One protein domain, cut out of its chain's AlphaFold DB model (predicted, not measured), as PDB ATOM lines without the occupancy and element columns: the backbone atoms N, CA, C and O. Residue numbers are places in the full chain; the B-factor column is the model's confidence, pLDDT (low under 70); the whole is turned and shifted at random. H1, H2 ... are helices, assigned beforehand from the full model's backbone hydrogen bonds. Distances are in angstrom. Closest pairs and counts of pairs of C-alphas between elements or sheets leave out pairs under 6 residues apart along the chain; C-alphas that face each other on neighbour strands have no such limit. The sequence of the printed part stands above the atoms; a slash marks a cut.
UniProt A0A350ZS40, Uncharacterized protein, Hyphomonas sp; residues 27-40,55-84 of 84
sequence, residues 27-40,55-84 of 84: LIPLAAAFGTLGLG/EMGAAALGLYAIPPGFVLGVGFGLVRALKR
ATOM      1  N   LEU A  27     -15.977  34.430  -4.410       97.94
ATOM      2  CA  LEU A  27     -17.374  34.800  -4.193       97.94
ATOM      3  C   LEU A  27     -18.115  33.813  -3.286       97.94
ATOM      4  O   LEU A  27     -18.910  34.246  -2.456       97.94
ATOM      5  N   ILE A  28     -17.862  32.507  -3.419       97.69
ATOM      6  CA  ILE A  28     -18.557  31.485  -2.623       97.69
ATOM      7  C   ILE A  28     -18.129  31.554  -1.148       97.69
ATOM      8  O   ILE A  28     -19.015  31.626  -0.298       97.69
ATOM      9  N   PRO A  29     -16.826  31.621  -0.810       96.38
ATOM     10  CA  PRO A  29     -16.368  31.899   0.552       96.38
ATOM     11  C   PRO A  29     -16.945  33.159   1.176       96.38
ATOM     12  O   PRO A  29     -17.413  33.104   2.311       96.38
ATOM     13  N   LEU A  30     -16.951  34.279   0.441       97.38
ATOM     14  CA  LEU A  30     -17.533  35.521   0.945       97.38
ATOM     15  C   LEU A  30     -19.026  35.347   1.228       97.38
ATOM     16  O   LEU A  30     -19.489  35.699   2.310       97.38
ATOM     17  N   ALA A  31     -19.775  34.769   0.287       97.56
ATOM     18  CA  ALA A  31     -21.199  34.518   0.472       97.56
ATOM     19  C   ALA A  31     -21.468  33.587   1.664       97.56
ATOM     20  O   ALA A  31     -22.408  33.817   2.419       97.56
ATOM     21  N   ALA A  32     -20.635  32.566   1.865       96.56
ATOM     22  CA  ALA A  32     -20.772  31.625   2.967       96.56
ATOM     23  C   ALA A  32     -20.468  32.288   4.324       96.56
ATOM     24  O   ALA A  32     -21.275  32.190   5.250       96.56
ATOM     25  N   ALA A  33     -19.354  33.015   4.437       95.12
ATOM     26  CA  ALA A  33     -18.962  33.693   5.671       95.12
ATOM     27  C   ALA A  33     -19.971  34.786   6.061       95.12
ATOM     28  O   ALA A  33     -20.563  34.739   7.137       95.12
ATOM     29  N   PHE A  34     -20.239  35.739   5.164       95.19
ATOM     30  CA  PHE A  34     -21.163  36.838   5.456       95.19
ATOM     31  C   PHE A  34     -22.620  36.381   5.521       95.19
ATOM     32  O   PHE A  34     -23.390  36.919   6.312       95.19
ATOM     33  N   GLY A  35     -23.006  35.376   4.734       95.31
ATOM     34  CA  GLY A  35     -24.343  34.798   4.794       95.31
ATOM     35  C   GLY A  35     -24.611  34.121   6.136       95.31
ATOM     36  O   GLY A  35     -25.648  34.373   6.743       95.31
ATOM     37  N   THR A  36     -23.670  33.318   6.642       94.06
ATOM     38  CA  THR A  36     -23.830  32.677   7.959       94.06
ATOM     39  C   THR A  36     -23.812  33.681   9.104       94.06
ATOM     40  O   THR A  36     -24.649  33.572   9.997       94.06
ATOM     41  N   LEU A  37     -22.955  34.705   9.050       92.88
ATOM     42  CA  LEU A  37     -22.967  35.812  10.013       92.88
ATOM     43  C   LEU A  37     -24.279  36.594   9.997       92.88
ATOM     44  O   LEU A  37     -24.894  36.807  11.042       92.88
ATOM     45  N   GLY A  38     -24.731  36.993   8.807       93.00
ATOM     46  CA  GLY A  38     -25.971  37.741   8.635       93.00
ATOM     47  C   GLY A  38     -27.180  36.957   9.141       93.00
ATOM     48  O   GLY A  38     -28.000  37.497   9.883       93.00
ATOM     49  N   LEU A  39     -27.259  35.664   8.810       93.81
ATOM     50  CA  LEU A  39     -28.307  34.777   9.319       93.81
ATOM     51  C   LEU A  39     -28.201  34.572  10.834       93.81
ATOM     52  O   LEU A  39     -29.223  34.594  11.512       93.81
ATOM     53  N   GLY A  40     -26.992  34.415  11.375       92.44
ATOM     54  CA  GLY A  40     -26.759  34.253  12.810       92.44
ATOM     55  C   GLY A  40     -27.203  35.470  13.624       92.44
ATOM     56  O   GLY A  40     -27.847  35.313  14.662       92.44
ATOM     57  N   GLU A  55     -17.938  34.723  14.767       89.12
ATOM     58  CA  GLU A  55     -17.027  35.319  13.782       89.12
ATOM     59  C   GLU A  55     -15.981  34.299  13.334       89.12
ATOM     60  O   GLU A  55     -15.717  34.145  12.142       89.12
ATOM     61  N   MET A  56     -15.421  33.543  14.286       91.69
ATOM     62  CA  MET A  56     -14.398  32.545  13.975       91.69
ATOM     63  C   MET A  56     -14.979  31.357  13.207       91.69
ATOM     64  O   MET A  56     -14.340  30.856  12.284       91.69
ATOM     65  N   GLY A  57     -16.202  30.930  13.539       91.25
ATOM     66  CA  GLY A  57     -16.915  29.885  12.808       91.25
ATOM     67  C   GLY A  57     -17.220  30.295  11.370       91.25
ATOM     68  O   GLY A  57     -16.949  29.529  10.445       91.25
ATOM     69  N   ALA A  58     -17.710  31.517  11.159       93.19
ATOM     70  CA  ALA A  58     -17.983  32.041   9.825       93.19
ATOM     71  C   ALA A  58     -16.706  32.247   8.997       93.19
ATOM     72  O   ALA A  58     -16.676  31.907   7.812       93.19
ATOM     73  N   ALA A  59     -15.626  32.735   9.616       93.06
ATOM     74  CA  ALA A  59     -14.322  32.859   8.969       93.06
ATOM     75  C   ALA A  59     -13.755  31.488   8.565       93.06
ATOM     76  O   ALA A  59     -13.314  31.309   7.427       93.06
ATOM     77  N   ALA A  60     -13.816  30.501   9.466       94.81
ATOM     78  CA  ALA A  60     -13.391  29.134   9.184       94.81
ATOM     79  C   ALA A  60     -14.218  28.520   8.049       94.81
ATOM     80  O   ALA A  60     -13.656  27.958   7.111       94.81
ATOM     81  N   LEU A  61     -15.542  28.682   8.085       95.25
ATOM     82  CA  LEU A  61     -16.439  28.224   7.028       95.25
ATOM     83  C   LEU A  61     -16.093  28.861   5.673       95.25
ATOM     84  O   LEU A  61     -16.038  28.155   4.668       95.25
ATOM     85  N   GLY A  62     -15.796  30.164   5.646       95.56
ATOM     86  CA  GLY A  62     -15.307  30.852   4.451       95.56
ATOM     87  C   GLY A  62     -14.030  30.213   3.898       95.56
ATOM     88  O   GLY A  62     -13.972  29.872   2.717       95.56
ATOM     89  N   LEU A  63     -13.031  29.964   4.747       96.00
ATOM     90  CA  LEU A  63     -11.782  29.309   4.338       96.00
ATOM     91  C   LEU A  63     -12.016  27.887   3.806       96.00
ATOM     92  O   LEU A  63     -11.492  27.529   2.749       96.00
ATOM     93  N   TYR A  64     -12.845  27.090   4.484       97.19
ATOM     94  CA  TYR A  64     -13.206  25.741   4.032       97.19
ATOM     95  C   TYR A  64     -14.019  25.742   2.735       97.19
ATOM     96  O   TYR A  64     -13.991  24.759   1.994       97.19
ATOM     97  N   ALA A  65     -14.710  26.840   2.426       97.31
ATOM     98  CA  ALA A  65     -15.461  26.995   1.191       97.31
ATOM     99  C   ALA A  65     -14.580  27.347  -0.023       97.31
ATOM    100  O   ALA A  65     -15.079  27.305  -1.149       97.31
ATOM    101  N   ILE A  66     -13.284  27.650   0.151       97.56
ATOM    102  CA  ILE A  66     -12.392  28.006  -0.968       97.56
ATOM    103  C   ILE A  66     -12.233  26.837  -1.958       97.56
ATOM    104  O   ILE A  66     -12.543  27.038  -3.138       97.56
ATOM    105  N   PRO A  67     -11.815  25.615  -1.548       97.69
ATOM    106  CA  PRO A  67     -11.703  24.493  -2.480       97.69
ATOM    107  C   PRO A  67     -13.013  24.147  -3.209       97.69
ATOM    108  O   PRO A  67     -12.987  24.073  -4.440       97.69
ATOM    109  N   PRO A  68     -14.172  23.975  -2.533       97.25
ATOM    110  CA  PRO A  68     -15.413  23.689  -3.245       97.25
ATOM    111  C   PRO A  68     -15.856  24.875  -4.111       97.25
ATOM    112  O   PRO A  68     -16.364  24.658  -5.209       97.25
ATOM    113  N   GLY A  69     -15.605  26.118  -3.687       97.88
ATOM    114  CA  GLY A  69     -15.893  27.308  -4.483       97.88
ATOM    115  C   GLY A  69     -15.117  27.337  -5.800       97.88
ATOM    116  O   GLY A  69     -15.695  27.585  -6.861       97.88
ATOM    117  N   PHE A  70     -13.829  26.992  -5.755       98.12
ATOM    118  CA  PHE A  70     -13.007  26.833  -6.950       98.12
ATOM    119  C   PHE A  70     -13.552  25.744  -7.877       98.12
ATOM    120  O   PHE A  70     -13.765  25.990  -9.065       98.12
ATOM    121  N   VAL A  71     -13.821  24.551  -7.338       98.31
ATOM    122  CA  VAL A  71     -14.314  23.399  -8.113       98.31
ATOM    123  C   VAL A  71     -15.636  23.725  -8.809       98.31
ATOM    124  O   VAL A  71     -15.790  23.451 -10.002       98.31
ATOM    125  N   LEU A  72     -16.570  24.365  -8.101       98.06
ATOM    126  CA  LEU A  72     -17.847  24.799  -8.668       98.06
ATOM    127  C   LEU A  72     -17.657  25.853  -9.764       98.06
ATOM    128  O   LEU A  72     -18.283  25.758 -10.821       98.06
ATOM    129  N   GLY A  73     -16.764  26.823  -9.554       97.62
ATOM    130  CA  GLY A  73     -16.451  27.847 -10.548       97.62
ATOM    131  C   GLY A  73     -15.815  27.273 -11.819       97.62
ATOM    132  O   GLY A  73     -16.208  27.652 -12.927       97.62
ATOM    133  N   VAL A  74     -14.885  26.321 -11.689       97.94
ATOM    134  CA  VAL A  74     -14.284  25.615 -12.835       97.94
ATOM    135  C   VAL A  74     -15.338  24.798 -13.571       97.94
ATOM    136  O   VAL A  74     -15.463  24.917 -14.790       97.94
ATOM    137  N   GLY A  75     -16.138  24.016 -12.840       96.81
ATOM    138  CA  GLY A  75     -17.214  23.212 -13.417       96.81
ATOM    139  C   GLY A  75     -18.212  24.066 -14.199       96.81
ATOM    140  O   GLY A  75     -18.534  23.753 -15.346       96.81
ATOM    141  N   PHE A  76     -18.633  25.200 -13.634       96.81
ATOM    142  CA  PHE A  76     -19.510  26.152 -14.314       96.81
ATOM    143  C   PHE A  76     -18.881  26.714 -15.595       96.81
ATOM    144  O   PHE A  76     -19.536  26.754 -16.640       96.81
ATOM    145  N   GLY A  77     -17.610  27.119 -15.540       96.12
ATOM    146  CA  GLY A  77     -16.885  27.638 -16.698       96.12
ATOM    147  C   GLY A  77     -16.754  26.622 -17.826       96.12
ATOM    148  O   GLY A  77     -17.024  26.954 -18.981       96.12
ATOM    149  N   LEU A  78     -16.423  25.372 -17.490       95.94
ATOM    150  CA  LEU A  78     -16.353  24.271 -18.451       95.94
ATOM    151  C   LEU A  78     -17.718  23.998 -19.085       95.94
ATOM    152  O   LEU A  78     -17.825  23.965 -20.308       95.94
ATOM    153  N   VAL A  79     -18.778  23.866 -18.282       95.88
ATOM    154  CA  VAL A  79     -20.139  23.629 -18.794       95.88
ATOM    155  C   VAL A  79     -20.580  24.769 -19.711       95.88
ATOM    156  O   VAL A  79     -21.124  24.520 -20.786       95.88
ATOM    157  N   ARG A  80     -20.319  26.024 -19.329       94.88
ATOM    158  CA  ARG A  80     -20.640  27.198 -20.151       94.88
ATOM    159  C   ARG A  80     -19.864  27.209 -21.466       94.88
ATOM    160  O   ARG A  80     -20.434  27.585 -22.485       94.88
ATOM    161  N   ALA A  81     -18.589  26.832 -21.448       91.62
ATOM    162  CA  ALA A  81     -17.752  26.797 -22.642       91.62
ATOM    163  C   ALA A  81     -18.137  25.653 -23.592       91.62
ATOM    164  O   ALA A  81     -18.117  25.843 -24.801       91.62
ATOM    165  N   LEU A  82     -18.523  24.491 -23.058       90.62
ATOM    166  CA  LEU A  82     -18.916  23.326 -23.856       90.62
ATOM    167  C   LEU A  82     -20.332  23.443 -24.431       90.62
ATOM    168  O   LEU A  82     -20.589  22.887 -25.494       90.62
ATOM    169  N   LYS A  83     -21.232  24.169 -23.754       91.06
ATOM    170  CA  LYS A  83     -22.580  24.486 -24.259       91.06
ATOM    171  C   LYS A  83     -22.596  25.575 -25.341       91.06
ATOM    172  O   LYS A  83     -23.646  25.789 -25.941       91.06
ATOM    173  N   ARG A  84     -21.484  26.285 -25.547       76.06
ATOM    174  CA  ARG A  84     -21.295  27.235 -26.653       76.06
ATOM    175  C   ARG A  84     -20.709  26.530 -27.878       76.06
ATOM    176  O   ARG A  84     -20.948  27.036 -28.988       76.06
TER     177      ARG A  84
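This is residues 27 to 40 and 55 to 84 of the 84 residues of an uncharacterized protein of Hyphomonas sp (UniProt A0A350ZS40). The longest helix, H3, reaches out as an arm from a pair of helices, H1 and H2, packed side by side; H2 and H3 follow each other nearly end to end. Residues 74 to 84 stick out. The printed part has 44 residues, with three named helices in the order H1, H2, H3: all helix. It is loose, radius of gyration of the C-alphas 13.0 A, spanning 41 by 17 by 9 A.

Look first at H3, residues 66 to 82, and H1, residues 27 to 40: they touch only at their ends, residues 66 to 69 and 27 to 29, closest at C-alphas 69 and 28, 5.3 A. They run opposite ways at a steep tilt of 52 degrees. H1 touches H2, residues 55 to 64, opposite ways at a shallow tilt of 28 degrees; C-alphas 29 and 62 are closest, 4.2 A. H2 and H3 meet only through their link. In H1, H2 and H3 every O i to N i+4 pair is within hydrogen-bond range.

Find C-alpha 66 at (-12.392, 28.006, -0.968); H3 runs 24.3 A to C-alpha 82. H1, 19.4 A, begins at (-17.374, 34.800, -4.193). H2 measures 14.2 A.

Residues 41 to 54 are cut out, a 9.8 A gap between C-alphas 40 and 55. H2 to H3 is a tight link. No printed residue is under 70 in pLDDT.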